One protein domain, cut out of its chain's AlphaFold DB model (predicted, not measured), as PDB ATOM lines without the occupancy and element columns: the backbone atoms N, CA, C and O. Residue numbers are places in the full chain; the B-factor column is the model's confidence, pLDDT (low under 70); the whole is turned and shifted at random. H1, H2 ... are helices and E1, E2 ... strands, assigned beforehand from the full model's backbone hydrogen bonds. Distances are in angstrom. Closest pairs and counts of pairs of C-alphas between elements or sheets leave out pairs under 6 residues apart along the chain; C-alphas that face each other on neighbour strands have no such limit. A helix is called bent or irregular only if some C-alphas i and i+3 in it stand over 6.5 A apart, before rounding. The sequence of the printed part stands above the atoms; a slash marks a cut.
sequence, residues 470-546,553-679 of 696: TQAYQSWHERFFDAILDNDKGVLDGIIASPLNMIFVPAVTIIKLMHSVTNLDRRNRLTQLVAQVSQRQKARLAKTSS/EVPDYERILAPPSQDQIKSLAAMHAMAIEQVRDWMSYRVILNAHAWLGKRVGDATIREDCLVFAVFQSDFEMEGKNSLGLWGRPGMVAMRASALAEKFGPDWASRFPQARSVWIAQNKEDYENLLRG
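AT A GLANCE: This is residues 470 to 546 and 553 to 679 of the 696 residues of an uncharacterized protein of Deltaproteobacteria bacterium (UniProt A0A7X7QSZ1). You will find one antiparallel sheet folded back on itself into two leaves, E1 E2 facing E3 E5 with E4 as the hinge, and a group of crossed helices, H1, H3, H4 and H5, gathered round H6 at its side. H9 covers E3 on the outside of one leaf, H8 lies by E1 at the other, and the long H4 makes the far end of the domain. The printed part has 204 residues, with nine named helices and five named strands in the order H1 H2 E1 E2 H3 H4 H5 H6 E3 E4 H7 H8 E5 H9; the class is mixed, helices and strands. The sheet runs E1 E2 E4 E3 E5, and the whole is compact, with a radius of gyration of the C-alphas of 17.3 A and spans of 53 by 38 by 31 A.

HOW THE PARTS SIT: Begin with H1, residues 470 to 485, which touches H2, residues 489 to 492, with its residues 480 to 484 alone; their closest C-alphas, of Ala 483 and Val 491, are 6.5 A apart. Next look for the hairpin of E1, residues 496 to 498, and E2, residues 502 to 506, where N 496 and O 504 are within hydrogen-bond range at 3.0 A. H3, residues 507 to 517, touches H1 at 71 degrees, only just about perpendicular; the closest C-alphas, of Ser 475 and Val 517, are 6.0 A apart. Pass H4, residues 520 to 541, and H5, residues 566 to 575, to reach the hub, H6, residues 580 to 595, with a kink of 32 degrees near residue 588. H6 touches H1 only at their ends, H3 with C-alphas 511 and 586 closest at 6.4 A, H5 with 573 and 580 at 5.3 A, and H4 at a steep tilt of 65 degrees, the same way, with 527 and 588 at 5.5 A. E3, residues 614 to 619, and E4, residues 632 to 642, form a second hairpin, with N 618 and O 633 2.8 A apart. E4 bends by 95 degrees at residue 637 and pairs with E3 over residues 632 to 638 and with E2 over 638 to 642, where N 503 and O 641 are 2.8 A apart. H7, residues 644 to 650, and H8, residues 652 to 657, only just touch, with 3 pairs of C-alphas within 8 A, Ala 647 and Trp 654 closest at 5.6 A, and only at the corner. H5, H7 and H8 each only graze the sheet. E5, residues 663 to 667, is an edge strand beside E3, with N 617 and O 665 2.9 A apart; E4, H7 H8 and E5 are a split strand-helix-strand unit, two strands running the same way with E3 between them, its crossover right-handed. H9, residues 670 to 677, is over E3 at a height over the sheet of 8.4 A, along the strands at 2 degrees on the local plane. Every O i to N i+4 pair is within range in H1, H3, H4, H5, H7 and H9; H6 has 9 of 12, H8 0 of 2 but 2 of 3 O i to N i+3 pairs, and H2 is too short for one.

IN THESE COORDINATES: Find C-alpha 470 at (-29.488, 43.898, -35.114); from there H1 runs 22.4 A. H4, the longest helix, covers 31.7 A and ends at C-alpha 541, (-13.522, 25.216, -32.790). H6 covers 23.9 A and E4 22.5 A. H8 is irregular: C-alphas 652 and 655 are 7.6 A apart. H9 ends at C-alpha 677, (-51.993, 13.987, -26.522).

THE WHOLE: The C-alphas farthest apart are those of Ser 546 and Glu 623, at 57.3 A. Residues 547 to 552 are not printed, and the gap from C-alpha 546 to 553 is 12.3 A. The links H6 to E3 and E3 to E4 are long. Residues 543 to 546 and 553 to 558 are under 70 in pLDDT.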
ATOM      1  N   THR A 470     -29.045  42.824 -36.015       88.31
ATOM      2  CA  THR A 470     -29.488  43.898 -35.114       88.31
ATOM      3  C   THR A 470     -30.623  44.710 -35.733       88.31
ATOM      4  O   THR A 470     -31.613  44.985 -35.061       88.31
ATOM      5  N   GLN A 471     -30.504  45.073 -37.014       88.19
ATOM      6  CA  GLN A 471     -31.533  45.851 -37.702       88.19
ATOM      7  C   GLN A 471     -32.822  45.042 -37.881       88.19
ATOM      8  O   GLN A 471     -33.902  45.520 -37.544       88.19
ATOM      9  N   ALA A 472     -32.715  43.798 -38.361       92.31
ATOM     10  CA  ALA A 472     -33.875  42.928 -38.526       92.31
ATOM     11  C   ALA A 472     -34.582  42.677 -37.186       92.31
ATOM     12  O   ALA A 472     -35.811  42.682 -37.134       92.31
ATOM     13  N   TYR A 473     -33.818  42.524 -36.098       92.81
ATOM     14  CA  TYR A 473     -34.369  42.425 -34.753       92.81
ATOM     15  C   TYR A 473     -35.141  43.678 -34.345       92.81
ATOM     16  O   TYR A 473     -36.260  43.543 -33.869       92.81
ATOM     17  N   GLN A 474     -34.569  44.874 -34.516       90.69
ATOM     18  CA  GLN A 474     -35.226  46.126 -34.126       90.69
ATOM     19  C   GLN A 474     -36.571  46.294 -34.838       90.69
ATOM     20  O   GLN A 474     -37.589  46.467 -34.171       90.69
ATOM     21  N   SER A 475     -36.596  46.125 -36.163       92.88
ATOM     22  CA  SER A 475     -37.833  46.243 -36.940       92.88
ATOM     23  C   SER A 475     -38.851  45.153 -36.591       92.88
ATOM     24  O   SER A 475     -40.044  45.434 -36.470       92.88
ATOM     25  N   TRP A 476     -38.404  43.907 -36.391       95.50
ATOM     26  CA  TRP A 476     -39.283  42.817 -35.957       95.50
ATOM     27  C   TRP A 476     -39.854  43.066 -34.560       95.50
ATOM     28  O   TRP A 476     -41.047  42.873 -34.343       95.50
ATOM     29  N   HIS A 477     -39.015  43.504 -33.625       94.62
ATOM     30  CA  HIS A 477     -39.380  43.770 -32.240       94.62
ATOM     31  C   HIS A 477     -40.432  44.874 -32.166       94.62
ATOM     32  O   HIS A 477     -41.470  44.677 -31.543       94.62
ATOM     33  N   GLU A 478     -40.205  46.005 -32.835       94.25
ATOM     34  CA  GLU A 478     -41.186  47.093 -32.937       94.25
ATOM     35  C   GLU A 478     -42.513  46.580 -33.500       94.25
ATOM     36  O   GLU A 478     -43.532  46.656 -32.817       94.25
ATOM     37  N   ARG A 479     -42.487  45.918 -34.665       95.25
ATOM     38  CA  ARG A 479     -43.706  45.398 -35.297       95.25
ATOM     39  C   ARG A 479     -44.444  44.372 -34.432       95.25
ATOM     40  O   ARG A 479     -45.672  44.364 -34.419       95.25
ATOM     41  N   PHE A 480     -43.721  43.493 -33.739       95.94
ATOM     42  CA  PHE A 480     -44.307  42.489 -32.852       95.94
ATOM     43  C   PHE A 480     -44.996  43.141 -31.653       95.94
ATOM     44  O   PHE A 480     -46.114  42.772 -31.297       95.94
ATOM     45  N   PHE A 481     -44.360  44.141 -31.051       95.62
ATOM     46  CA  PHE A 481     -44.947  44.864 -29.935       95.62
ATOM     47  C   PHE A 481     -46.118  45.759 -30.344       95.62
ATOM     48  O   PHE A 481     -47.082  45.836 -29.584       95.62
ATOM     49  N   ASP A 482     -46.060  46.390 -31.513       95.12
ATOM     50  CA  ASP A 482     -47.178  47.160 -32.062       95.12
ATOM     51  C   ASP A 482     -48.381  46.247 -32.310       95.12
ATOM     52  O   ASP A 482     -49.484  46.549 -31.871       95.12
ATOM     53  N   ALA A 483     -48.163  45.052 -32.871       94.81
ATOM     54  CA  ALA A 483     -49.221  44.059 -33.047       94.81
ATOM     55  C   ALA A 483     -49.887  43.639 -31.719       94.81
ATOM     56  O   ALA A 483     -51.096  43.414 -31.680       94.81
ATOM     57  N   ILE A 484     -49.124  43.563 -30.621       94.75
ATOM     58  CA  ILE A 484     -49.664  43.291 -29.276       94.75
ATOM     59  C   ILE A 484     -50.487  44.476 -28.751       94.75
ATOM     60  O   ILE A 484     -51.505  44.271 -28.090       94.75
ATOM     61  N   LEU A 485     -50.039  45.709 -28.999       94.06
ATOM     62  CA  LEU A 485     -50.738  46.922 -28.565       94.06
ATOM     63  C   LEU A 485     -52.041  47.136 -29.342       94.06
ATOM     64  O   LEU A 485     -53.059  47.459 -28.734       94.06
ATOM     65  N   ASP A 486     -52.013  46.875 -30.646       94.38
ATOM     66  CA  ASP A 486     -53.142  47.044 -31.564       94.38
ATOM     67  C   ASP A 486     -54.117  45.856 -31.545       94.38
ATOM     68  O   ASP A 486     -55.163  45.894 -32.194       94.38
ATOM     69  N   ASN A 487     -53.792  44.794 -30.799       91.19
ATOM     70  CA  ASN A 487     -54.536  43.537 -30.768       91.19
ATOM     71  C   ASN A 487     -54.740  42.933 -32.177       91.19
ATOM     72  O   ASN A 487     -55.835  42.488 -32.540       91.19
ATOM     73  N   ASP A 488     -53.677  42.944 -32.990       92.50
ATOM     74  CA  ASP A 488     -53.685  42.444 -34.366       92.50
ATOM     75  C   ASP A 488     -53.875  40.919 -34.380       92.50
ATOM     76  O   ASP A 488     -52.932  40.136 -34.221       92.50
ATOM     77  N   LYS A 489     -55.117  40.484 -34.614       88.19
ATOM     78  CA  LYS A 489     -55.483  39.061 -34.672       88.19
ATOM     79  C   LYS A 489     -54.684  38.277 -35.715       88.19
ATOM     80  O   LYS A 489     -54.470  37.091 -35.513       88.19
ATOM     81  N   GLY A 490     -54.215  38.905 -36.797       86.50
ATOM     82  CA  GLY A 490     -53.416  38.219 -37.820       86.50
ATOM     83  C   GLY A 490     -52.035  37.783 -37.322       86.50
ATOM     84  O   GLY A 490     -51.437  36.865 -37.885       86.50
ATOM     85  N   VAL A 491     -51.542  38.429 -36.263       89.12
ATOM     86  CA  VAL A 491     -50.258  38.141 -35.619       89.12
ATOM     87  C   VAL A 491     -50.450  37.372 -34.316       89.12
ATOM     88  O   VAL A 491     -49.697  36.443 -34.043       89.12
ATOM     89  N   LEU A 492     -51.438  37.755 -33.507       91.31
ATOM     90  CA  LEU A 492     -51.645  37.185 -32.176       91.31
ATOM     91  C   LEU A 492     -52.320  35.809 -32.197       91.31
ATOM     92  O   LEU A 492     -52.240  35.080 -31.207       91.31
ATOM     93  N   ASP A 493     -52.962  35.434 -33.306       89.50
ATOM     94  CA  ASP A 493     -53.613  34.134 -33.419       89.50
ATOM     95  C   ASP A 493     -52.617  32.972 -33.250       89.50
ATOM     96  O   ASP A 493     -51.530  32.925 -33.836       89.50
ATOM     97  N   GLY A 494     -53.000  32.016 -32.407       88.62
ATOM     98  CA  GLY A 494     -52.188  30.855 -32.065       88.62
ATOM     99  C   GLY A 494     -51.036  31.098 -31.089       88.62
ATOM    100  O   GLY A 494     -50.332  30.134 -30.786       88.62
ATOM    101  N   ILE A 495     -50.829  32.324 -30.600       94.75
ATOM    102  CA  ILE A 495     -49.836  32.616 -29.561       94.75
ATOM    103  C   ILE A 495     -50.397  32.253 -28.184       94.75
ATOM    104  O   ILE A 495     -51.524  32.617 -27.860       94.75
ATOM    105  N   ILE A 496     -49.615  31.547 -27.364       94.25
ATOM    106  CA  ILE A 496     -50.051  31.069 -26.043       94.25
ATOM    107  C   ILE A 496     -49.026  31.448 -24.979       94.25
ATOM    108  O   ILE A 496     -47.831  31.193 -25.139       94.25
ATOM    109  N   ALA A 497     -49.491  32.011 -23.868       94.69
ATOM    110  CA  ALA A 497     -48.667  32.237 -22.687       94.69
ATOM    111  C   ALA A 497     -48.656  30.998 -21.779       94.69
ATOM    112  O   ALA A 497     -49.658  30.297 -21.629       94.69
ATOM    113  N   SER A 498     -47.505  30.732 -21.168       91.56
ATOM    114  CA  SER A 498     -47.278  29.632 -20.229       91.56
ATOM    115  C   SER A 498     -47.006  30.170 -18.821       91.56
ATOM    116  O   SER A 498     -46.408  31.243 -18.697       91.56
ATOM    117  N   PRO A 499     -47.338  29.411 -17.758       85.75
ATOM    118  CA  PRO A 499     -46.999  29.781 -16.384       85.75
ATOM    119  C   PRO A 499     -45.483  29.823 -16.129       85.75
ATOM    120  O   PRO A 499     -45.040  30.408 -15.148       85.75
ATOM    121  N   LEU A 500     -44.663  29.251 -17.018       85.19
ATOM    122  CA  LEU A 500     -43.203  29.163 -16.882       85.19
ATOM    123  C   LEU A 500     -42.450  30.417 -17.375       85.19
ATOM    124  O   LEU A 500     -41.300  30.320 -17.795       85.19
ATOM    125  N   ASN A 501     -43.088  31.593 -17.371       88.50
ATOM    126  CA  ASN A 501     -42.534  32.845 -17.912       88.50
ATOM    127  C   ASN A 501     -42.073  32.733 -19.384       88.50
ATOM    128  O   ASN A 501     -41.001  33.204 -19.786       88.50
ATOM    129  N   MET A 502     -42.895  32.073 -20.197       93.06
ATOM    130  CA  MET A 502     -42.626  31.820 -21.608       93.06
ATOM    131  C   MET A 502     -43.854  32.061 -22.466       93.06
ATOM    132  O   MET A 502     -44.992  31.911 -22.017       93.06
ATOM    133  N   ILE A 503     -43.600  32.350 -23.733       95.62
ATOM    134  CA  ILE A 503     -44.608  32.491 -24.768       95.62
ATOM    135  C   ILE A 503     -44.312  31.518 -25.908       95.62
ATOM    136  O   ILE A 503     -43.170  31.363 -26.336       95.62
ATOM    137  N   PHE A 504     -45.344  30.832 -26.381       96.25
ATOM    138  CA  PHE A 504     -45.269  29.897 -27.491       96.25
ATOM    139  C   PHE A 504     -45.865  30.561 -28.716       96.25
ATOM    140  O   PHE A 504     -47.044  30.907 -28.727       96.25
ATOM    141  N   VAL A 505     -45.042  30.732 -29.745       96.31
ATOM    142  CA  VAL A 505     -45.418  31.430 -30.975       96.31
ATOM    143  C   VAL A 505     -45.305  30.455 -32.148       96.31
ATOM    144  O   VAL A 505     -44.281  29.777 -32.261       96.31
ATOM    145  N   PRO A 506     -46.304  30.356 -33.043       95.62
ATOM    146  CA  PRO A 506     -46.160  29.564 -34.259       95.62
ATOM    147  C   PRO A 506     -44.983  30.076 -35.100       95.62
ATOM    148  O   PRO A 506     -44.896  31.272 -35.389       95.62
ATOM    149  N   ALA A 507     -44.092  29.186 -35.549       96.12
ATOM    150  CA  ALA A 507     -42.927  29.585 -36.346       96.12
ATOM    151  C   ALA A 507     -43.343  30.344 -37.620       96.12
ATOM    152  O   ALA A 507     -42.721  31.336 -38.000       96.12
ATOM    153  N   VAL A 508     -44.457  29.933 -38.236       95.12
ATOM    154  CA  VAL A 508     -45.049  30.593 -39.412       95.12
ATOM    155  C   VAL A 508     -45.406  32.056 -39.134       95.12
ATOM    156  O   VAL A 508     -45.215  32.899 -40.009       95.12
ATOM    157  N   THR A 509     -45.883  32.381 -37.931       95.31
ATOM    158  CA  THR A 509     -46.191  33.761 -37.527       95.31
ATOM    159  C   THR A 509     -44.919  34.601 -37.447       95.31
ATOM    160  O   THR A 509     -44.873  35.695 -38.008       95.31
ATOM    161  N   ILE A 510     -43.853  34.068 -36.836       95.75
ATOM    162  CA  ILE A 510     -42.554  34.753 -36.765       95.75
ATOM    163  C   ILE A 510     -42.002  35.001 -38.173       95.75
ATOM    164  O   ILE A 510     -41.571  36.110 -38.471       95.75
ATOM    165  N   ILE A 511     -42.051  33.998 -39.056       95.81
ATOM    166  CA  ILE A 511     -41.579  34.114 -40.445       95.81
ATOM    167  C   ILE A 511     -42.364  35.194 -41.198       95.81
ATOM    168  O   ILE A 511     -41.761  36.036 -41.858       95.81
ATOM    169  N   LYS A 512     -43.699  35.206 -41.084       94.69
ATOM    170  CA  LYS A 512     -44.551  36.225 -41.721       94.69
ATOM    171  C   LYS A 512     -44.200  37.637 -41.250       94.69
ATOM    172  O   LYS A 512     -44.085  38.532 -42.082       94.69
ATOM    173  N   LEU A 513     -43.988  37.822 -39.947       94.69
ATOM    174  CA  LEU A 513     -43.539  39.099 -39.385       94.69
ATOM    175  C   LEU A 513     -42.142  39.488 -39.876       94.69
ATOM    176  O   LEU A 513     -41.917  40.632 -40.247       94.69
ATOM    177  N   MET A 514     -41.200  38.548 -39.923       95.25
ATOM    178  CA  MET A 514     -39.863  38.817 -40.460       95.25
ATOM    179  C   MET A 514     -39.930  39.218 -41.941       95.25
ATOM    180  O   MET A 514     -39.229  40.135 -42.362       95.25
ATOM    181  N   HIS A 515     -40.811  38.595 -42.730       94.25
ATOM    182  CA  HIS A 515     -41.024  38.940 -44.139       94.25
ATOM    183  C   HIS A 515     -41.635  40.324 -44.344       94.25
ATOM    184  O   HIS A 515     -41.362  40.940 -45.370       94.25
ATOM    185  N   SER A 516     -42.434  40.828 -43.402       92.81
ATOM    186  CA  SER A 516     -42.986  42.180 -43.520       92.81
ATOM    187  C   SER A 516     -41.963  43.274 -43.204       92.81
ATOM    188  O   SER A 516     -42.133  44.396 -43.668       92.81
ATOM    189  N   VAL A 517     -40.895  42.953 -42.463       91.81
ATOM    190  CA  VAL A 517     -39.862  43.924 -42.054       91.81
ATOM    191  C   VAL A 517     -38.518  43.753 -42.773       91.81
ATOM    192  O   VAL A 517     -37.649  44.615 -42.664       91.81
ATOM    193  N   THR A 518     -38.325  42.671 -43.534       89.50
ATOM    194  CA  THR A 518     -37.092  42.413 -44.299       89.50
ATOM    195  C   THR A 518     -37.370  42.167 -45.783       89.50
ATOM    196  O   THR A 518     -38.217  41.359 -46.162       89.50
ATOM    197  N   ASN A 519     -36.625  42.848 -46.660       89.12
ATOM    198  CA  ASN A 519     -36.722  42.641 -48.107       89.12
ATOM    199  C   ASN A 519     -36.030  41.330 -48.548       89.12
ATOM    200  O   ASN A 519     -35.286  40.713 -47.786       89.12
ATOM    201  N   LEU A 520     -36.293  40.868 -49.776       88.31
ATOM    202  CA  LEU A 520     -35.757  39.592 -50.277       88.31
ATOM    203  C   LEU A 520     -34.219  39.562 -50.326       88.31
ATOM    204  O   LEU A 520     -33.621  38.566 -49.924       88.31
ATOM    205  N   ASP A 521     -33.582  40.655 -50.739       87.94
ATOM    206  CA  ASP A 521     -32.122  40.714 -50.870       87.94
ATOM    207  C   ASP A 521     -31.418  40.577 -49.516       87.94
ATOM    208  O   ASP A 521     -30.492  39.777 -49.374       87.94
ATOM    209  N   ARG A 522     -31.903  41.278 -48.478       87.69
ATOM    210  CA  ARG A 522     -31.366  41.152 -47.113       87.69
ATOM    211  C   ARG A 522     -31.588  39.760 -46.541       87.69
ATOM    212  O   ARG A 522     -30.713  39.263 -45.839       87.69
ATOM    213  N   ARG A 523     -32.721  39.119 -46.847       90.00
ATOM    214  CA  ARG A 523     -32.999  37.738 -46.423       90.00
ATOM    215  C   ARG A 523     -31.998  36.761 -47.029       90.00
ATOM    216  O   ARG A 523     -31.323  36.050 -46.290       90.00
ATOM    217  N   ASN A 524     -31.824  36.806 -48.349       90.50
ATOM    218  CA  ASN A 524     -30.849  35.969 -49.053       90.50
ATOM    219  C   ASN A 524     -29.432  36.196 -48.514       90.50
ATOM    220  O   ASN A 524     -28.682  35.244 -48.276       90.50
ATOM    221  N   ARG A 525     -29.083  37.463 -48.265       91.56
ATOM    222  CA  ARG A 525     -27.778  37.836 -47.731       91.56
ATOM    223  C   ARG A 525     -27.550  37.328 -46.309       91.56
ATOM    224  O   ARG A 525     -26.488  36.777 -46.025       91.56
ATOM    225  N   LEU A 526     -28.549  37.459 -45.439       92.06
ATOM    226  CA  LEU A 526     -28.524  36.928 -44.078       92.06
ATOM    227  C   LEU A 526     -28.294  35.413 -44.091       92.06
ATOM    228  O   LEU A 526     -27.398  34.928 -43.404       92.06
ATOM    229  N   THR A 527     -29.049  34.668 -44.903       90.94
ATOM    230  CA  THR A 527     -28.899  33.211 -45.028       90.94
ATOM    231  C   THR A 527     -27.495  32.820 -45.489       90.94
ATOM    232  O   THR A 527     -26.887  31.909 -44.920       90.94
ATOM    233  N   GLN A 528     -26.942  33.533 -46.475       92.19
ATOM    234  CA  GLN A 528     -25.579  33.307 -46.953       92.19
ATOM    235  C   GLN A 528     -24.541  33.522 -45.841       92.19
ATOM    236  O   GLN A 528     -23.680  32.665 -45.628       92.19
ATOM    237  N   LEU A 529     -24.628  34.641 -45.118       91.88
ATOM    238  CA  LEU A 529     -23.683  34.977 -44.052       91.88
ATOM    239  C   LEU A 529     -23.787  34.018 -42.864       91.88
ATOM    240  O   LEU A 529     -22.759  33.593 -42.342       91.88
ATOM    241  N   VAL A 530     -24.999  33.614 -42.470       92.81
ATOM    242  CA  VAL A 530     -25.209  32.606 -41.415       92.81
ATOM    243  C   VAL A 530     -24.493  31.303 -41.770       92.81
ATOM    244  O   VAL A 530     -23.787  30.742 -40.929       92.81
ATOM    245  N   ALA A 531     -24.607  30.834 -43.016       90.44
ATOM    246  CA  ALA A 531     -23.913  29.631 -43.471       90.44
ATOM    247  C   ALA A 531     -22.382  29.797 -43.447       90.44
ATOM    248  O   ALA A 531     -21.679  28.960 -42.880       90.44
ATOM    249  N   GLN A 532     -21.861  30.893 -44.006       90.56
ATOM    250  CA  GLN A 532     -20.418  31.152 -44.083       90.56
ATOM    251  C   GLN A 532     -19.778  31.315 -42.697       90.56
ATOM    252  O   GLN A 532     -18.771  30.671 -42.393       90.56
ATOM    253  N   VAL A 533     -20.372  32.143 -41.833       90.44
ATOM    254  CA  VAL A 533     -19.840  32.434 -40.495       90.44
ATOM    255  C   VAL A 533     -19.919  31.201 -39.595       90.44
ATOM    256  O   VAL A 533     -18.930  30.867 -38.944       90.44
ATOM    257  N   SER A 534     -21.039  30.467 -39.595       89.44
ATOM    258  CA  SER A 534     -21.168  29.243 -38.784       89.44
ATOM    259  C   SER A 534     -20.175  28.153 -39.203       89.44
ATOM    260  O   SER A 534     -19.567  27.508 -38.345       89.44
ATOM    261  N   GLN A 535     -19.932  27.983 -40.508       87.25
ATOM    262  CA  GLN A 535     -18.930  27.042 -41.010       87.25
ATOM    263  C   GLN A 535     -17.516  27.423 -40.550       87.25
ATOM    264  O   GLN A 535     -16.753  26.548 -40.132       87.25
ATOM    265  N   ARG A 536     -17.167  28.717 -40.572       85.06
ATOM    266  CA  ARG A 536     -15.869  29.196 -40.072       85.06
ATOM    267  C   ARG A 536     -15.738  29.039 -38.560       85.06
ATOM    268  O   ARG A 536     -14.698  28.568 -38.109       85.06
ATOM    269  N   GLN A 537     -16.773  29.369 -37.784       83.75
ATOM    270  CA  GLN A 537     -16.776  29.146 -36.334       83.75
ATOM    271  C   GLN A 537     -16.563  27.662 -36.006       83.75
ATOM    272  O   GLN A 537     -15.705  27.337 -35.189       83.75
ATOM    273  N   LYS A 538     -17.251  26.753 -36.709       82.25
ATOM    274  CA  LYS A 538     -17.063  25.303 -36.556       82.25
ATOM    275  C   LYS A 538     -15.636  24.861 -36.897       82.25
ATOM    276  O   LYS A 538     -15.058  24.060 -36.170       82.25
ATOM    277  N   ALA A 539     -15.056  25.389 -37.976       81.38
ATOM    278  CA  ALA A 539     -13.679  25.086 -38.363       81.38
ATOM    279  C   ALA A 539     -12.643  25.628 -37.364       81.38
ATOM    280  O   ALA A 539     -11.618  24.986 -37.162       81.38
ATOM    281  N   ARG A 540     -12.901  26.786 -36.737       76.00
ATOM    282  CA  ARG A 540     -12.057  27.335 -35.663       76.00
ATOM    283  C   ARG A 540     -12.124  26.447 -34.419       76.00
ATOM    284  O   ARG A 540     -11.081  25.983 -33.983       76.00
ATOM    285  N   LEU A 541     -13.326  26.105 -33.947       71.06
ATOM    286  CA  LEU A 541     -13.522  25.216 -32.790       71.06
ATOM    287  C   LEU A 541     -12.860  23.840 -32.978       71.06
ATOM    288  O   LEU A 541     -12.285  23.302 -32.041       71.06
ATOM    289  N   ALA A 542     -12.887  23.293 -34.197       71.62
ATOM    290  CA  ALA A 542     -12.219  22.029 -34.514       71.62
ATOM    291  C   ALA A 542     -10.678  22.113 -34.511       71.62
ATOM    292  O   ALA A 542     -10.020  21.078 -34.473       71.62
ATOM    293  N   LYS A 543     -10.093  23.317 -34.592       66.81
ATOM    294  CA  LYS A 543      -8.638  23.539 -34.517       66.81
ATOM    295  C   LYS A 543      -8.157  23.797 -33.088       66.81
ATOM    296  O   LYS A 543      -7.020  23.466 -32.780       66.81
ATOM    297  N   THR A 544      -9.010  24.358 -32.232       57.06
ATOM    298  CA  THR A 544      -8.696  24.733 -30.840       57.06
ATOM    299  C   THR A 544      -8.731  23.549 -29.862       57.06
ATOM    300  O   THR A 544      -8.398  23.697 -28.698       57.06
ATOM    301  N   SER A 545      -9.080  22.338 -30.301       48.28
ATOM    302  CA  SER A 545      -9.094  21.129 -29.458       48.28
ATOM    303  C   SER A 545      -7.699  20.588 -29.067       48.28
ATOM    304  O   SER A 545      -7.583  19.426 -28.681       48.28
ATOM    305  N   SER A 546      -6.643  21.405 -29.166       44.59
ATOM    306  CA  SER A 546      -5.318  21.119 -28.601       44.59
ATOM    307  C   SER A 546      -5.241  21.631 -27.152       44.59
ATOM    308  O   SER A 546      -5.636  22.767 -26.897       44.59
ATOM    309  N   GLU A 553     -13.205  29.098 -26.028       55.22
ATOM    310  CA  GLU A 553     -14.628  28.749 -26.128       55.22
ATOM    311  C   GLU A 553     -15.424  29.944 -26.673       55.22
ATOM    312  O   GLU A 553     -15.468  31.016 -26.065       55.22
ATOM    313  N   VAL A 554     -16.060  29.773 -27.841       58.38
ATOM    314  CA  VAL A 554     -17.022  30.757 -28.361       58.38
ATOM    315  C   VAL A 554     -18.238  30.741 -27.431       58.38
ATOM    316  O   VAL A 554     -18.910  29.714 -27.345       58.38
ATOM    317  N   PRO A 555     -18.558  31.854 -26.755       59.72
ATOM    318  CA  PRO A 555     -19.696  31.918 -25.851       59.72
ATOM    319  C   PRO A 555     -20.994  31.551 -26.571       59.72
ATOM    320  O   PRO A 555     -21.225  31.977 -27.702       59.72
ATOM    321  N   ASP A 556     -21.890  30.843 -25.885       58.41
ATOM    322  CA  ASP A 556     -23.174  30.368 -26.426       58.41
ATOM    323  C   ASP A 556     -24.018  31.433 -27.150       58.41
ATOM    324  O   ASP A 556     -24.823  31.104 -28.018       58.41
ATOM    325  N   TYR A 557     -23.879  32.704 -26.774       57.41
ATOM    326  CA  TYR A 557     -24.623  33.812 -27.373       57.41
ATOM    327  C   TYR A 557     -23.932  34.446 -28.593       57.41
ATOM    328  O   TYR A 557     -24.584  35.164 -29.342       57.41
ATOM    329  N   GLU A 558     -22.636  34.192 -28.806       64.81
ATOM    330  CA  GLU A 558     -21.909  34.545 -30.039       64.81
ATOM    331  C   GLU A 558     -21.909  33.395 -31.058       64.81
ATOM    332  O   GLU A 558     -21.564  33.579 -32.232       64.81
ATOM    333  N   ARG A 559     -22.305  32.196 -30.614       76.00
ATOM    334  CA  ARG A 559     -22.437  31.016 -31.460       76.00
ATOM    335  C   ARG A 559     -23.543  31.228 -32.491       76.00
ATOM    336  O   ARG A 559     -24.722  31.369 -32.161       76.00
ATOM    337  N   ILE A 560     -23.163  31.183 -33.765       85.31
ATOM    338  CA  ILE A 560     -24.114  31.188 -34.874       85.31
ATOM    339  C   ILE A 560     -24.629  29.764 -35.078       85.31
ATOM    340  O   ILE A 560     -23.858  28.832 -35.318       85.31
ATOM    341  N   LEU A 561     -25.949  29.591 -34.983       86.56
ATOM    342  CA  LEU A 561     -26.603  28.296 -35.169       86.56
ATOM    343  C   LEU A 561     -26.457  27.845 -36.627       86.56
ATOM    344  O   LEU A 561     -27.042  28.440 -37.534       86.56
ATOM    345  N   ALA A 562     -25.680  26.784 -36.846       86.25
ATOM    346  CA  ALA A 562     -25.376  26.290 -38.183       86.25
ATOM    347  C   ALA A 562     -26.651  25.815 -38.902       86.25
ATOM    348  O   ALA A 562     -27.467  25.111 -38.292       86.25
ATOM    349  N   PRO A 563     -26.845  26.176 -40.182       86.81
ATOM    350  CA  PRO A 563     -27.991  25.700 -40.937       86.81
ATOM    351  C   PRO A 563     -27.922  24.166 -41.081       86.81
ATOM    352  O   PRO A 563     -26.847  23.626 -41.361       86.81
ATOM    353  N   PRO A 564     -29.040  23.453 -40.870       87.88
ATOM    354  CA  PRO A 564     -29.109  22.007 -41.049       87.88
ATOM    355  C   PRO A 564     -28.958  21.609 -42.524       87.88
ATOM    356  O   PRO A 564     -29.089  22.436 -43.431       87.88
ATOM    357  N   SER A 565     -28.702  20.322 -42.777       90.44
ATOM    358  CA  SER A 565     -28.632  19.798 -44.147       90.44
ATOM    359  C   SER A 565     -29.993  19.867 -44.852       90.44
ATOM    360  O   SER A 565     -31.044  19.888 -44.209       90.44
ATOM    361  N   GLN A 566     -30.005  19.849 -46.187       90.56
ATOM    362  CA  GLN A 566     -31.260  19.889 -46.953       90.56
ATOM    363  C   GLN A 566     -32.196  18.712 -46.612       90.56
ATOM    364  O   GLN A 566     -33.415  18.881 -46.607       90.56
ATOM    365  N   ASP A 567     -31.648  17.542 -46.279       92.75
ATOM    366  CA  ASP A 567     -32.439  16.380 -45.854       92.75
ATOM    367  C   ASP A 567     -33.034  16.571 -44.455       92.75
ATOM    368  O   ASP A 567     -34.196  16.239 -44.221       92.75
ATOM    369  N   GLN A 568     -32.282  17.193 -43.543       92.06
ATOM    370  CA  GLN A 568     -32.802  17.592 -42.236       92.06
ATOM    371  C   GLN A 568     -33.912  18.643 -42.370       92.06
ATOM    372  O   GLN A 568     -34.922  18.529 -41.684       92.06
ATOM    373  N   ILE A 569     -33.785  19.615 -43.282       93.44
ATOM    374  CA  ILE A 569     -34.844  20.602 -43.562       93.44
ATOM    375  C   ILE A 569     -36.119  19.905 -44.049       93.44
ATOM    376  O   ILE A 569     -37.200  20.200 -43.544       93.44
ATOM    377  N   LYS A 570     -36.010  18.965 -44.999       93.50
ATOM    378  CA  LYS A 570     -37.164  18.184 -45.485       93.50
ATOM    379  C   LYS A 570     -37.821  17.384 -44.360       93.50
ATOM    380  O   LYS A 570     -39.044  17.365 -44.265       93.50
ATOM    381  N   SER A 571     -37.009  16.760 -43.505       93.06
ATOM    382  CA  SER A 571     -37.486  16.006 -42.344       93.06
ATOM    383  C   SER A 571     -38.238  16.905 -41.358       93.06
ATOM    384  O   SER A 571     -39.377  16.609 -41.012       93.06
ATOM    385  N   LEU A 572     -37.661  18.053 -40.980       92.94
ATOM    386  CA  LEU A 572     -38.297  19.028 -40.087       92.94
ATOM    387  C   LEU A 572     -39.598  19.591 -40.676       92.94
ATOM    388  O   LEU A 572     -40.590  19.706 -39.960       92.94
ATOM    389  N   ALA A 573     -39.615  19.898 -41.976       94.19
ATOM    390  CA  ALA A 573     -40.804  20.377 -42.680       94.19
ATOM    391  C   ALA A 573     -41.952  19.359 -42.610       94.19
ATOM    392  O   ALA A 573     -43.071  19.714 -42.238       94.19
ATOM    393  N   ALA A 574     -41.659  18.085 -42.883       92.62
ATOM    394  CA  ALA A 574     -42.636  17.006 -42.770       92.62
ATOM    395  C   ALA A 574     -43.097  16.791 -41.318       92.62
ATOM    396  O   ALA A 574     -44.289  16.616 -41.072       92.62
ATOM    397  N   MET A 575     -42.172  16.831 -40.354       90.31
ATOM    398  CA  MET A 575     -42.468  16.566 -38.944       90.31
ATOM    399  C   MET A 575     -43.353  17.654 -38.326       90.31
ATOM    400  O   MET A 575     -44.285  17.343 -37.591       90.31
ATOM    401  N   HIS A 576     -43.086  18.923 -38.644       91.94
ATOM    402  CA  HIS A 576     -43.793  20.068 -38.072       91.94
ATOM    403  C   HIS A 576     -44.947  20.593 -38.940       91.94
ATOM    404  O   HIS A 576     -45.519  21.629 -38.610       91.94
ATOM    405  N   ALA A 577     -45.293  19.893 -40.027       91.19
ATOM    406  CA  ALA A 577     -46.318  20.304 -40.989       91.19
ATOM    407  C   ALA A 577     -46.093  21.729 -41.547       91.19
ATOM    408  O   ALA A 577     -47.022  22.523 -41.684       91.19
ATOM    409  N   MET A 578     -44.840  22.052 -41.873       94.56
ATOM    410  CA  MET A 578     -44.425  23.342 -42.434       94.56
ATOM    411  C   MET A 578     -43.960  23.181 -43.882       94.56
ATOM    412  O   MET A 578     -43.479  22.121 -44.282       94.56
ATOM    413  N   ALA A 579     -44.039  24.247 -44.678       95.75
ATOM    414  CA  ALA A 579     -43.423  24.239 -46.002       95.75
ATOM    415  C   ALA A 579     -41.886  24.225 -45.887       95.75
ATOM    416  O   ALA A 579     -41.315  24.867 -45.005       95.75
ATOM    417  N   ILE A 580     -41.201  23.552 -46.818       94.62
ATOM    418  CA  ILE A 580     -39.725  23.482 -46.852       94.62
ATOM    419  C   ILE A 580     -39.097  24.883 -46.846       94.62
ATOM    420  O   ILE A 580     -38.133  25.121 -46.120       94.62
ATOM    421  N   GLU A 581     -39.670  25.818 -47.606       92.81
ATOM    422  CA  GLU A 581     -39.206  27.210 -47.661       92.81
ATOM    423  C   GLU A 581     -39.362  27.929 -46.312       92.81
ATOM    424  O   GLU A 581     -38.448  28.616 -45.872       92.81
ATOM    425  N   GLN A 582     -40.456  27.681 -45.584       94.31
ATOM    426  CA  GLN A 582     -40.660  28.255 -44.249       94.31
ATOM    427  C   GLN A 582     -39.615  27.749 -43.252       94.31
ATOM    428  O   GLN A 582     -39.098  28.521 -42.448       94.31
ATOM    429  N   VAL A 583     -39.274  26.458 -43.307       94.31
ATOM    430  CA  VAL A 583     -38.213  25.907 -42.455       94.31
ATOM    431  C   VAL A 583     -36.862  26.517 -42.828       94.31
ATOM    432  O   VAL A 583     -36.105  26.888 -41.935       94.31
ATOM    433  N   ARG A 584     -36.564  26.682 -44.123       92.44
ATOM    434  CA  ARG A 584     -35.328  27.330 -44.590       92.44
ATOM    435  C   ARG A 584     -35.203  28.768 -44.076       92.44
ATOM    436  O   ARG A 584     -34.154  29.121 -43.535       92.44
ATOM    437  N   ASP A 585     -36.270  29.556 -44.177       92.44
ATOM    438  CA  ASP A 585     -36.317  30.927 -43.656       92.44
ATOM    439  C   ASP A 585     -36.130  30.945 -42.130       92.44
ATOM    440  O   ASP A 585     -35.293  31.682 -41.595       92.44
ATOM    441  N   TRP A 586     -36.835  30.056 -41.420       95.00
ATOM    442  CA  TRP A 586     -36.727  29.907 -39.968       95.00
ATOM    443  C   TRP A 586     -35.293  29.635 -39.502       95.00
ATOM    444  O   TRP A 586     -34.845  30.234 -38.520       95.00
ATOM    445  N   MET A 587     -34.537  28.798 -40.224       93.75
ATOM    446  CA  MET A 587     -33.148  28.481 -39.867       93.75
ATOM    447  C   MET A 587     -32.242  29.715 -39.807       93.75
ATOM    448  O   MET A 587     -31.275  29.708 -39.039       93.75
ATOM    449  N   SER A 588     -32.564  30.761 -40.572       92.19
ATOM    450  CA  SER A 588     -31.856  32.044 -40.540       92.19
ATOM    451  C   SER A 588     -32.409  32.957 -39.439       92.19
ATOM    452  O   SER A 588     -31.639  33.517 -38.660       92.19
ATOM    453  N   TYR A 589     -33.735  33.071 -39.301       94.88
ATOM    454  CA  TYR A 589     -34.352  33.978 -38.319       94.88
ATOM    455  C   TYR A 589     -34.160  33.564 -36.864       94.88
ATOM    456  O   TYR A 589     -34.075  34.431 -35.992       94.88
ATOM    457  N   ARG A 590     -34.008  32.267 -36.576       93.88
ATOM    458  CA  ARG A 590     -33.659  31.820 -35.218       93.88
ATOM    459  C   ARG A 590     -32.334  32.423 -34.737       93.88
ATOM    460  O   ARG A 590     -32.186  32.654 -33.545       93.88
ATOM    461  N   VAL A 591     -31.389  32.742 -35.633       91.94
ATOM    462  CA  VAL A 591     -30.126  33.407 -35.256       91.94
ATOM    463  C   VAL A 591     -30.399  34.806 -34.705       91.94
ATOM    464  O   VAL A 591     -29.799  35.190 -33.704       91.94
ATOM    465  N   ILE A 592     -31.356  35.529 -35.298       92.50
ATOM    466  CA  ILE A 592     -31.778  36.858 -34.840       92.50
ATOM    467  C   ILE A 592     -32.349  36.768 -33.423       92.50
ATOM    468  O   ILE A 592     -31.905  37.471 -32.517       92.50
ATOM    469  N   LEU A 593     -33.302  35.858 -33.211       92.12
ATOM    470  CA  LEU A 593     -33.943  35.681 -31.908       92.12
ATOM    471  C   LEU A 593     -32.971  35.135 -30.848       92.12
ATOM    472  O   LEU A 593     -33.058  35.520 -29.682       92.12
ATOM    473  N   ASN A 594     -32.019  34.279 -31.233       89.25
ATOM    474  CA  ASN A 594     -30.986  33.766 -30.332       89.25
ATOM    475  C   ASN A 594     -30.028  34.874 -29.868       89.25
ATOM    476  O   ASN A 594     -29.760  34.978 -28.672       89.25
ATOM    477  N   ALA A 595     -29.569  35.733 -30.787       85.19
ATOM    478  CA  ALA A 595     -28.657  36.841 -30.481       85.19
ATOM    479  C   ALA A 595     -29.243  37.833 -29.458       85.19
ATOM    480  O   ALA A 595     -28.506  38.445 -28.686       85.19
ATOM    481  N   HIS A 596     -30.573  37.944 -29.412       85.69
ATOM    482  CA  HIS A 596     -31.313  38.791 -28.473       85.69
ATOM    483  C   HIS A 596     -32.000  38.006 -27.342       85.69
ATOM    484  O   HIS A 596     -32.907  38.521 -26.695       85.69
ATOM    485  N   ALA A 597     -31.560  36.768 -27.084       87.50
ATOM    486  CA  ALA A 597     -32.000  35.922 -25.972       87.50
ATOM    487  C   ALA A 597     -33.517  35.649 -25.897       87.50
ATOM    488  O   ALA A 597     -34.038  35.327 -24.827       87.50
ATOM    489  N   TRP A 598     -34.222  35.712 -27.030       90.94
ATOM    490  CA  TRP A 598     -35.642  35.372 -27.098       90.94
ATOM    491  C   TRP A 598     -35.886  33.872 -27.046       90.94
ATOM    492  O   TRP A 598     -36.893  33.453 -26.494       90.94
ATOM    493  N   LEU A 599     -34.997  33.045 -27.597       91.69
ATOM    494  CA  LEU A 599     -35.232  31.604 -27.664       91.69
ATOM    495  C   LEU A 599     -35.062  30.930 -26.293       91.69
ATOM    496  O   LEU A 599     -34.096  31.165 -25.548       91.69
ATOM    497  N   GLY A 600     -36.022  30.072 -25.948       86.62
ATOM    498  CA  GLY A 600     -35.901  29.160 -24.819       86.62
ATOM    499  C   GLY A 600     -34.807  28.123 -25.081       86.62
ATOM    500  O   GLY A 600     -34.640  27.655 -26.202       86.62
ATOM    501  N   LYS A 601     -34.050  27.754 -24.043       86.25
ATOM    502  CA  LYS A 601     -33.167  26.569 -24.086       86.25
ATOM    503  C   LYS A 601     -33.826  25.346 -23.446       86.25
ATOM    504  O   LYS A 601     -33.466  24.215 -23.759       86.25
ATOM    505  N   ARG A 602     -34.775  25.582 -22.537       84.25
ATOM    506  CA  ARG A 602     -35.509  24.565 -21.783       84.25
ATOM    507  C   ARG A 602     -36.936  25.014 -21.512       84.25
ATOM    508  O   ARG A 602     -37.183  26.216 -21.426       84.25
ATOM    509  N   VAL A 603     -37.825  24.041 -21.352       81.69
ATOM    510  CA  VAL A 603     -39.224  24.199 -20.936       81.69
ATOM    511  C   VAL A 603     -39.520  23.134 -19.894       81.69
ATOM    512  O   VAL A 603     -39.613  21.956 -20.235       81.69
ATOM    513  N   GLY A 604     -39.614  23.537 -18.626       80.56
ATOM    514  CA  GLY A 604     -39.518  22.571 -17.530       80.56
ATOM    515  C   GLY A 604     -38.210  21.785 -17.661       80.56
ATOM    516  O   GLY A 604     -37.146  22.384 -17.843       80.56
ATOM    517  N   ASP A 605     -38.310  20.458 -17.680       78.88
ATOM    518  CA  ASP A 605     -37.159  19.558 -17.812       78.88
ATOM    519  C   ASP A 605     -36.773  19.249 -19.267       78.88
ATOM    520  O   ASP A 605     -35.670  18.768 -19.546       78.88
ATOM    521  N   ALA A 606     -37.642  19.574 -20.228       81.88
ATOM    522  CA  ALA A 606     -37.380  19.318 -21.638       81.88
ATOM    523  C   ALA A 606     -36.344  20.309 -22.188       81.88
ATOM    524  O   ALA A 606     -36.511  21.530 -22.106       81.88
ATOM    525  N   THR A 607     -35.277  19.787 -22.794       87.38
ATOM    526  CA  THR A 607     -34.280  20.599 -23.504       87.38
ATOM    527  C   THR A 607     -34.724  20.835 -24.945       87.38
ATOM    528  O   THR A 607     -35.106  19.900 -25.647       87.38
ATOM    529  N   ILE A 608     -34.667  22.090 -25.392       88.88
ATOM    530  CA  ILE A 608     -35.034  22.467 -26.758       88.88
ATOM    531  C   ILE A 608     -33.841  22.222 -27.684       88.88
ATOM    532  O   ILE A 608     -32.712  22.612 -27.386       88.88
ATOM    533  N   ARG A 609     -34.102  21.589 -28.830       88.81
ATOM    534  CA  ARG A 609     -33.108  21.345 -29.882       88.81
ATOM    535  C   ARG A 609     -32.636  22.651 -30.532       88.81
ATOM    536  O   ARG A 609     -33.328  23.665 -30.504       88.81
ATOM    537  N   GLU A 610     -31.483  22.618 -31.200       88.50
ATOM    538  CA  GLU A 610     -30.917  23.806 -31.866       88.50
ATOM    539  C   GLU A 610     -31.779  24.332 -33.030       88.50
ATOM    540  O   GLU A 610     -31.665  25.499 -33.400       88.50
ATOM    541  N   ASP A 611     -32.651  23.506 -33.622       90.75
ATOM    542  CA  ASP A 611     -33.659  23.940 -34.608       90.75
ATOM    543  C   ASP A 611     -34.791  24.781 -33.998       90.75
ATOM    544  O   ASP A 611     -35.456  25.516 -34.730       90.75
ATOM    545  N   CYS A 612     -34.941  24.754 -32.671       92.94
ATOM    546  CA  CYS A 612     -35.886  25.553 -31.890       92.94
ATOM    547  C   CYS A 612     -37.361  25.398 -32.301       92.94
ATOM    548  O   CYS A 612     -38.190  26.211 -31.885       92.94
ATOM    549  N   LEU A 613     -37.689  24.364 -33.081       94.25
ATOM    550  CA  LEU A 613     -39.057  23.960 -33.374       94.25
ATOM    551  C   LEU A 613     -39.477  22.897 -32.363       94.25
ATOM    552  O   LEU A 613     -38.732  21.963 -32.071       94.25
ATOM    553  N   VAL A 614     -40.674  23.046 -31.805       93.94
ATOM    554  CA  VAL A 614     -41.169  22.149 -30.760       93.94
ATOM    555  C   VAL A 614     -42.562  21.623 -31.078       93.94
ATOM    556  O   VAL A 614     -43.367  22.273 -31.754       93.94
ATOM    557  N   PHE A 615     -42.839  20.427 -30.566       93.44
ATOM    558  CA  PHE A 615     -44.184  19.883 -30.433       93.44
ATOM    559  C   PHE A 615     -44.713  20.283 -29.066       93.44
ATOM    560  O   PHE A 615     -44.343  19.679 -28.060       93.44
ATOM    561  N   ALA A 616     -45.529  21.331 -29.017       93.50
ATOM    562  CA  ALA A 616     -46.069  21.818 -27.759       93.50
ATOM    563  C   ALA A 616     -47.457  21.220 -27.519       93.50
ATOM    564  O   ALA A 616     -48.317  21.269 -28.401       93.50
ATOM    565  N   VAL A 617     -47.671  20.664 -26.329       93.50
ATOM    566  CA  VAL A 617     -48.974  20.202 -25.846       93.50
ATOM    567  C   VAL A 617     -49.372  21.073 -24.669       93.50
ATOM    568  O   VAL A 617     -48.605  21.249 -23.727       93.50
ATOM    569  N   PHE A 618     -50.571  21.627 -24.735       93.44
ATOM    570  CA  PHE A 618     -51.110  22.567 -23.769       93.44
ATOM    571  C   PHE A 618     -52.340  21.965 -23.099       93.44
ATOM    572  O   PHE A 618     -53.148  21.295 -23.745       93.44
ATOM    573  N   GLN A 619     -52.514  22.272 -21.820       92.56
ATOM    574  CA  GLN A 619     -53.788  22.138 -21.125       92.56
ATOM    575  C   GLN A 619     -54.310  23.539 -20.830       92.56
ATOM    576  O   GLN A 619     -53.561  24.383 -20.337       92.56
ATOM    577  N   SER A 620     -55.577  23.808 -21.111       86.75
ATOM    578  CA  SER A 620     -56.188  25.103 -20.806       86.75
ATOM    579  C   SER A 620     -57.647  24.964 -20.402       86.75
ATOM    580  O   SER A 620     -58.285  23.953 -20.697       86.75
ATOM    581  N   ASP A 621     -58.189  26.000 -19.764       82.75
ATOM    582  CA  ASP A 621     -59.600  26.040 -19.363       82.75
ATOM    583  C   ASP A 621     -60.501  26.662 -20.446       82.75
ATOM    584  O   ASP A 621     -61.699  26.405 -20.475       82.75
ATOM    585  N   PHE A 622     -59.935  27.415 -21.394       81.50
ATOM    586  CA  PHE A 622     -60.686  28.027 -22.491       81.50
ATOM    587  C   PHE A 622     -60.912  27.057 -23.666       81.50
ATOM    588  O   PHE A 622     -60.186  26.068 -23.840       81.50
ATOM    589  N   GLU A 623     -61.957  27.321 -24.455       77.06
ATOM    590  CA  GLU A 623     -62.277  26.551 -25.658       77.06
ATOM    591  C   GLU A 623     -61.309  26.897 -26.789       77.06
ATOM    592  O   GLU A 623     -61.091  28.062 -27.118       77.06
ATOM    593  N   MET A 624     -60.709  25.859 -27.368       78.88
ATOM    594  CA  MET A 624     -59.734  25.947 -28.448       78.88
ATOM    595  C   MET A 624     -60.063  24.902 -29.499       78.88
ATOM    596  O   MET A 624     -60.364  23.751 -29.173       78.88
ATOM    597  N   GLU A 625     -59.969  25.294 -30.764       78.12
ATOM    598  CA  GLU A 625     -60.182  24.383 -31.880       78.12
ATOM    599  C   GLU A 625     -59.118  23.269 -31.868       78.12
ATOM    600  O   GLU A 625     -57.911  23.531 -31.855       78.12
ATOM    601  N   GLY A 626     -59.571  22.012 -31.835       81.00
ATOM    602  CA  GLY A 626     -58.708  20.825 -31.776       81.00
ATOM    603  C   GLY A 626     -58.377  20.319 -30.366       81.00
ATOM    604  O   GLY A 626     -57.546  19.420 -30.232       81.00
ATOM    605  N   LYS A 627     -58.990  20.873 -29.312       87.19
ATOM    606  CA  LYS A 627     -58.884  20.345 -27.943       87.19
ATOM    607  C   LYS A 627     -59.562  18.975 -27.847       87.19
ATOM    608  O   LYS A 627     -60.687  18.799 -28.307       87.19
ATOM    609  N   ASN A 628     -58.876  17.996 -27.266       90.38
ATOM    610  CA  ASN A 628     -59.396  16.640 -27.115       90.38
ATOM    611  C   ASN A 628     -60.254  16.478 -25.844       90.38
ATOM    612  O   ASN A 628     -60.403  17.403 -25.046       90.38
ATOM    613  N   SER A 629     -60.792  15.273 -25.626       87.62
ATOM    614  CA  SER A 629     -61.636  14.947 -24.466       87.62
ATOM    615  C   SER A 629     -60.930  15.065 -23.109       87.62
ATOM    616  O   SER A 629     -61.599  15.166 -22.088       87.62
ATOM    617  N   LEU A 630     -59.593  15.066 -23.082       87.06
ATOM    618  CA  LEU A 630     -58.778  15.263 -21.875       87.06
ATOM    619  C   LEU A 630     -58.489  16.747 -21.602       87.06
ATOM    620  O   LEU A 630     -57.767  17.089 -20.666       87.06
ATOM    621  N   GLY A 631     -59.016  17.641 -22.441       88.75
ATOM    622  CA  GLY A 631     -58.714  19.063 -22.400       88.75
ATOM    623  C   GLY A 631     -57.298  19.409 -22.869       88.75
ATOM    624  O   GLY A 631     -56.840  20.526 -22.626       88.75
ATOM    625  N   LEU A 632     -56.619  18.467 -23.531       91.19
ATOM    626  CA  LEU A 632     -55.290  18.646 -24.101       91.19
ATOM    627  C   LEU A 632     -55.394  19.086 -25.554       91.19
ATOM    628  O   LEU A 632     -56.276  18.668 -26.303       91.19
ATOM    629  N   TRP A 633     -54.449  19.915 -25.960       90.75
ATOM    630  CA  TRP A 633     -54.378  20.439 -27.308       90.75
ATOM    631  C   TRP A 633     -52.929  20.595 -27.726       90.75
ATOM    632  O   TRP A 633     -52.118  21.151 -26.992       90.75
ATOM    633  N   GLY A 634     -52.591  20.089 -28.905       90.25
ATOM    634  CA  GLY A 634     -51.222  20.077 -29.389       90.25
ATOM    635  C   GLY A 634     -51.053  20.966 -30.605       90.25
ATOM    636  O   GLY A 634     -51.892  20.952 -31.500       90.25
ATOM    637  N   ARG A 635     -49.903  21.631 -30.709       92.19
ATOM    638  CA  ARG A 635     -49.468  22.293 -31.940       92.19
ATOM    639  C   ARG A 635     -48.034  21.905 -32.310       92.19
ATOM    640  O   ARG A 635     -47.122  22.125 -31.508       92.19
ATOM    641  N   PRO A 636     -47.813  21.352 -33.515       92.69
ATOM    642  CA  PRO A 636     -46.473  21.217 -34.065       92.69
ATOM    643  C   PRO A 636     -45.961  22.572 -34.580       92.69
ATOM    644  O   PRO A 636     -46.746  23.467 -34.891       92.69
ATOM    645  N   GLY A 637     -44.638  22.723 -34.692       93.19
ATOM    646  CA  GLY A 637     -44.030  23.893 -35.341       93.19
ATOM    647  C   GLY A 637     -44.134  25.175 -34.513       93.19
ATOM    648  O   GLY A 637     -44.168  26.279 -35.062       93.19
ATOM    649  N   MET A 638     -44.208  25.031 -33.190       95.38
ATOM    650  CA  MET A 638     -44.178  26.150 -32.254       95.38
ATOM    651  C   MET A 638     -42.730  26.507 -31.912       95.38
ATOM    652  O   MET A 638     -41.833  25.669 -31.999       95.38
ATOM    653  N   VAL A 639     -42.516  27.743 -31.480       96.50
ATOM    654  CA  VAL A 639     -41.248  28.242 -30.949       96.50
ATOM    655  C   VAL A 639     -41.495  28.694 -29.520       96.50
ATOM    656  O   VAL A 639     -42.343  29.554 -29.277       96.50
ATOM    657  N   ALA A 640     -40.761  28.117 -28.570       95.44
ATOM    658  CA  ALA A 640     -40.798  28.570 -27.185       95.44
ATOM    659  C   ALA A 640     -39.857  29.767 -27.011       95.44
ATOM    660  O   ALA A 640     -38.644  29.671 -27.231       95.44
ATOM    661  N   MET A 641     -40.425  30.897 -26.609       95.44
ATOM    662  CA  MET A 641     -39.720  32.154 -26.418       95.44
ATOM    663  C   MET A 641     -39.795  32.591 -24.954       95.44
ATOM    664  O   MET A 641     -40.810  32.413 -24.280       95.44
ATOM    665  N   ARG A 642     -38.716  33.179 -24.444       92.81
ATOM    666  CA  ARG A 642     -38.663  33.761 -23.102       92.81
ATOM    667  C   ARG A 642     -39.518  35.016 -23.077       92.81
ATOM    668  O   ARG A 642     -39.383  35.873 -23.946       92.81
ATOM    669  N   ALA A 643     -40.336  35.165 -22.045       92.44
ATOM    670  CA  ALA A 643     -41.189  36.337 -21.907       92.44
ATOM    671  C   ALA A 643     -40.502  37.511 -21.184       92.44
ATOM    672  O   ALA A 643     -41.165  38.484 -20.852       92.44
ATOM    673  N   SER A 644     -39.181  37.476 -20.964       89.38
ATOM    674  CA  SER A 644     -38.450  38.529 -20.236       89.38
ATOM    675  C   SER A 644     -38.658  39.927 -20.827       89.38
ATOM    676  O   SER A 644     -38.947  40.855 -20.081       89.38
ATOM    677  N   ALA A 645     -38.591  40.073 -22.155       87.88
ATOM    678  CA  ALA A 645     -38.833  41.355 -22.820       87.88
ATOM    679  C   ALA A 645     -40.306  41.805 -22.722       87.88
ATOM    680  O   ALA A 645     -40.595  42.998 -22.635       87.88
ATOM    681  N   LEU A 646     -41.251  40.857 -22.704       93.12
ATOM    682  CA  LEU A 646     -42.673  41.147 -22.499       93.12
ATOM    683  C   LEU A 646     -42.938  41.604 -21.060       93.12
ATOM    684  O   LEU A 646     -43.635  42.594 -20.860       93.12
ATOM    685  N   ALA A 647     -42.346  40.920 -20.081       92.12
ATOM    686  CA  ALA A 647     -42.429  41.267 -18.669       92.12
ATOM    687  C   ALA A 647     -41.778  42.628 -18.376       92.12
ATOM    688  O   ALA A 647     -42.312  43.404 -17.592       92.12
ATOM    689  N   GLU A 648     -40.664  42.955 -19.038       90.44
ATOM    690  CA  GLU A 648     -40.022  44.270 -18.928       90.44
ATOM    691  C   GLU A 648     -40.929  45.392 -19.456       90.44
ATOM    692  O   GLU A 648     -41.059  46.430 -18.811       90.44
ATOM    693  N   LYS A 649     -41.598  45.184 -20.600       91.81
ATOM    694  CA  LYS A 649     -42.452  46.218 -21.207       91.81
ATOM    695  C   LYS A 649     -43.826  46.347 -20.546       91.81
ATOM    696  O   LYS A 649     -44.338  47.454 -20.415       91.81
ATOM    697  N   PHE A 650     -44.454  45.228 -20.194       93.31
ATOM    698  CA  PHE A 650     -45.849  45.186 -19.746       93.31
ATOM    699  C   PHE A 650     -46.016  44.865 -18.257       93.31
ATOM    700  O   PHE A 650     -47.144  44.867 -17.768       93.31
ATOM    701  N   GLY A 651     -44.926  44.618 -17.531       93.38
ATOM    702  CA  GLY A 651     -44.970  44.253 -16.120       93.38
ATOM    703  C   GLY A 651     -45.440  42.808 -15.887       93.38
ATOM    704  O   GLY A 651     -45.432  41.991 -16.814       93.38
ATOM    705  N   PRO A 652     -45.845  42.463 -14.651       90.12
ATOM    706  CA  PRO A 652     -46.223  41.095 -14.281       90.12
ATOM    707  C   PRO A 652     -47.458  40.582 -15.037       90.12
ATOM    708  O   PRO A 652     -47.575  39.384 -15.277       90.12
ATOM    709  N   ASP A 653     -48.329  41.483 -15.495       91.56
ATOM    710  CA  ASP A 653     -49.581  41.140 -16.174       91.56
ATOM    711  C   ASP A 653     -49.415  40.891 -17.681       91.56
ATOM    712  O   ASP A 653     -50.408  40.751 -18.398       91.56
ATOM    713  N   TRP A 654     -48.181  40.819 -18.199       94.69
ATOM    714  CA  TRP A 654     -47.911  40.630 -19.631       94.69
ATOM    715  C   TRP A 654     -48.657  39.422 -20.225       94.69
ATOM    716  O   TRP A 654     -49.122  39.484 -21.364       94.69
ATOM    717  N   ALA A 655     -48.813  38.346 -19.446       93.19
ATOM    718  CA  ALA A 655     -49.456  37.111 -19.878       93.19
ATOM    719  C   ALA A 655     -50.961  37.279 -20.127       93.19
ATOM    720  O   ALA A 655     -51.536  36.505 -20.882       93.19
ATOM    721  N   SER A 656     -51.621  38.277 -19.524       92.31
ATOM    722  CA  SER A 656     -53.061  38.542 -19.717       92.31
ATOM    723  C   SER A 656     -53.410  38.987 -21.141       92.31
ATOM    724  O   SER A 656     -54.569  38.934 -21.546       92.31
ATOM    725  N   ARG A 657     -52.401  39.390 -21.920       92.56
ATOM    726  CA  ARG A 657     -52.541  39.793 -23.326       92.56
ATOM    727  C   ARG A 657     -52.679  38.611 -24.283       92.56
ATOM    728  O   ARG A 657     -52.957  38.820 -25.459       92.56
ATOM    729  N   PHE A 658     -52.474  37.390 -23.794       93.75
ATOM    730  CA  PHE A 658     -52.516  36.169 -24.587       93.75
ATOM    731  C   PHE A 658     -53.399  35.121 -23.900       93.75
ATOM    732  O   PHE A 658     -53.545  35.139 -22.676       93.75
ATOM    733  N   PRO A 659     -53.948  34.156 -24.652       92.50
ATOM    734  CA  PRO A 659     -54.533  32.964 -24.057       92.50
ATOM    735  C   PRO A 659     -53.509  32.218 -23.182       92.50
ATOM    736  O   PRO A 659     -52.382  31.963 -23.616       92.50
ATOM    737  N   GLN A 660     -53.888  31.873 -21.947       92.75
ATOM    738  CA  GLN A 660     -52.980  31.294 -20.948       92.75
ATOM    739  C   GLN A 660     -53.206  29.795 -20.770       92.75
ATOM    740  O   GLN A 660     -54.267  29.362 -20.320       92.75
ATOM    741  N   ALA A 661     -52.196  28.991 -21.087       92.81
ATOM    742  CA  ALA A 661     -52.218  27.575 -20.754       92.81
ATOM    743  C   ALA A 661     -52.045  27.380 -19.239       92.81
ATOM    744  O   ALA A 661     -51.252  28.070 -18.607       92.81
ATOM    745  N   ARG A 662     -52.744  26.400 -18.665       91.44
ATOM    746  CA  ARG A 662     -52.553  25.953 -17.278       91.44
ATOM    747  C   ARG A 662     -51.251  25.168 -17.123       91.44
ATOM    748  O   ARG A 662     -50.578  25.273 -16.104       91.44
ATOM    749  N   SER A 663     -50.901  24.379 -18.131       90.12
ATOM    750  CA  SER A 663     -49.678  23.579 -18.176       90.12
ATOM    751  C   SER A 663     -49.244  23.369 -19.624       90.12
ATOM    752  O   SER A 663     -50.060  23.428 -20.551       90.12
ATOM    753  N   VAL A 664     -47.936  23.184 -19.817       92.12
ATOM    754  CA  VAL A 664     -47.321  22.998 -21.134       92.12
ATOM    755  C   VAL A 664     -46.278  21.895 -21.063       92.12
ATOM    756  O   VAL A 664     -45.444  21.895 -20.160       92.12
ATOM    757  N   TRP A 665     -46.293  21.011 -22.056       91.62
ATOM    758  CA  TRP A 665     -45.295  19.968 -22.261       91.62
ATOM    759  C   TRP A 665     -44.695  20.074 -23.658       91.62
ATOM    760  O   TRP A 665     -45.363  20.501 -24.603       91.62
ATOM    761  N   ILE A 666     -43.431  19.671 -23.782       91.12
ATOM    762  CA  ILE A 666     -42.736  19.575 -25.064       91.12
ATOM    763  C   ILE A 666     -42.396  18.121 -25.337       91.12
ATOM    764  O   ILE A 666     -41.719  17.482 -24.537       91.12
ATOM    765  N   ALA A 667     -42.828  17.632 -26.493       89.25
ATOM    766  CA  ALA A 667     -42.422  16.337 -27.018       89.25
ATOM    767  C   ALA A 667     -41.115  16.447 -27.818       89.25
ATOM    768  O   ALA A 667     -40.909  17.420 -28.553       89.25
ATOM    769  N   GLN A 668     -40.234  15.445 -27.697       82.19
ATOM    770  CA  GLN A 668     -38.949  15.429 -28.408       82.19
ATOM    771  C   GLN A 668     -39.095  14.939 -29.852       82.19
ATOM    772  O   GLN A 668     -38.303  15.304 -30.725       82.19
ATOM    773  N   ASN A 669     -40.106  14.111 -30.100       85.50
ATOM    774  CA  ASN A 669     -40.415  13.532 -31.398       85.50
ATOM    775  C   ASN A 669     -41.945  13.416 -31.597       85.50
ATOM    776  O   ASN A 669     -42.739  13.784 -30.729       85.50
ATOM    777  N   LYS A 670     -42.369  12.933 -32.769       88.00
ATOM    778  CA  LYS A 670     -43.792  12.813 -33.122       88.00
ATOM    779  C   LYS A 670     -44.540  11.770 -32.279       88.00
ATOM    780  O   LYS A 670     -45.711  11.975 -31.978       88.00
ATOM    781  N   GLU A 671     -43.887  10.676 -31.909       89.88
ATOM    782  CA  GLU A 671     -44.483   9.616 -31.093       89.88
ATOM    783  C   GLU A 671     -44.751  10.113 -29.669       89.88
ATOM    784  O   GLU A 671     -45.882  10.016 -29.195       89.88
ATOM    785  N   ASP A 672     -43.772  10.774 -29.041       89.06
ATOM    786  CA  ASP A 672     -43.938  11.437 -27.742       89.06
ATOM    787  C   ASP A 672     -45.106  12.430 -27.776       89.06
ATOM    788  O   ASP A 672     -45.885  12.533 -26.832       89.06
ATOM    789  N   TYR A 673     -45.245  13.172 -28.877       90.94
ATOM    790  CA  TYR A 673     -46.319  14.145 -29.053       90.94
ATOM    791  C   TYR A 673     -47.697  13.476 -29.097       90.94
ATOM    792  O   TYR A 673     -48.631  13.939 -28.441       90.94
ATOM    793  N   GLU A 674     -47.826  12.366 -29.826       91.62
ATOM    794  CA  GLU A 674     -49.056  11.573 -29.866       91.62
ATOM    795  C   GLU A 674     -49.363  10.921 -28.508       91.62
ATOM    796  O   GLU A 674     -50.526  10.893 -28.093       91.62
ATOM    797  N   ASN A 675     -48.342  10.462 -27.781       91.69
ATOM    798  CA  ASN A 675     -48.477   9.898 -26.435       91.69
ATOM    799  C   ASN A 675     -48.946  10.950 -25.423       91.69
ATOM    800  O   ASN A 675     -49.934  10.724 -24.717       91.69
ATOM    801  N   LEU A 676     -48.327  12.135 -25.426       90.62
ATOM    802  CA  LEU A 676     -48.744  13.261 -24.590       90.62
ATOM    803  C   LEU A 676     -50.189  13.670 -24.882       90.62
ATOM    804  O   LEU A 676     -50.954  13.905 -23.949       90.62
ATOM    805  N   LEU A 677     -50.603  13.702 -26.154       90.69
ATOM    806  CA  LEU A 677     -51.993  13.987 -26.522       90.69
ATOM    807  C   LEU A 677     -52.975  12.929 -26.009       90.69
ATOM    808  O   LEU A 677     -54.109  13.264 -25.679       90.69
ATOM    809  N   ARG A 678     -52.557  11.667 -25.888       91.38
ATOM    810  CA  ARG A 678     -53.362  10.598 -25.271       91.38
ATOM    811  C   ARG A 678     -53.357  10.646 -23.739       91.38
ATOM    812  O   ARG A 678     -54.032   9.832 -23.116       91.38
ATOM    813  N   GLY A 679     -52.619  11.577 -23.132       86.62
ATOM    814  CA  GLY A 679     -52.439  11.667 -21.684       86.62
ATOM    815  C   GLY A 679     -51.468  10.629 -21.117       86.62
ATOM    816  O   GLY A 679     -51.412  10.460 -19.902       86.62
TER     817      GLY A 679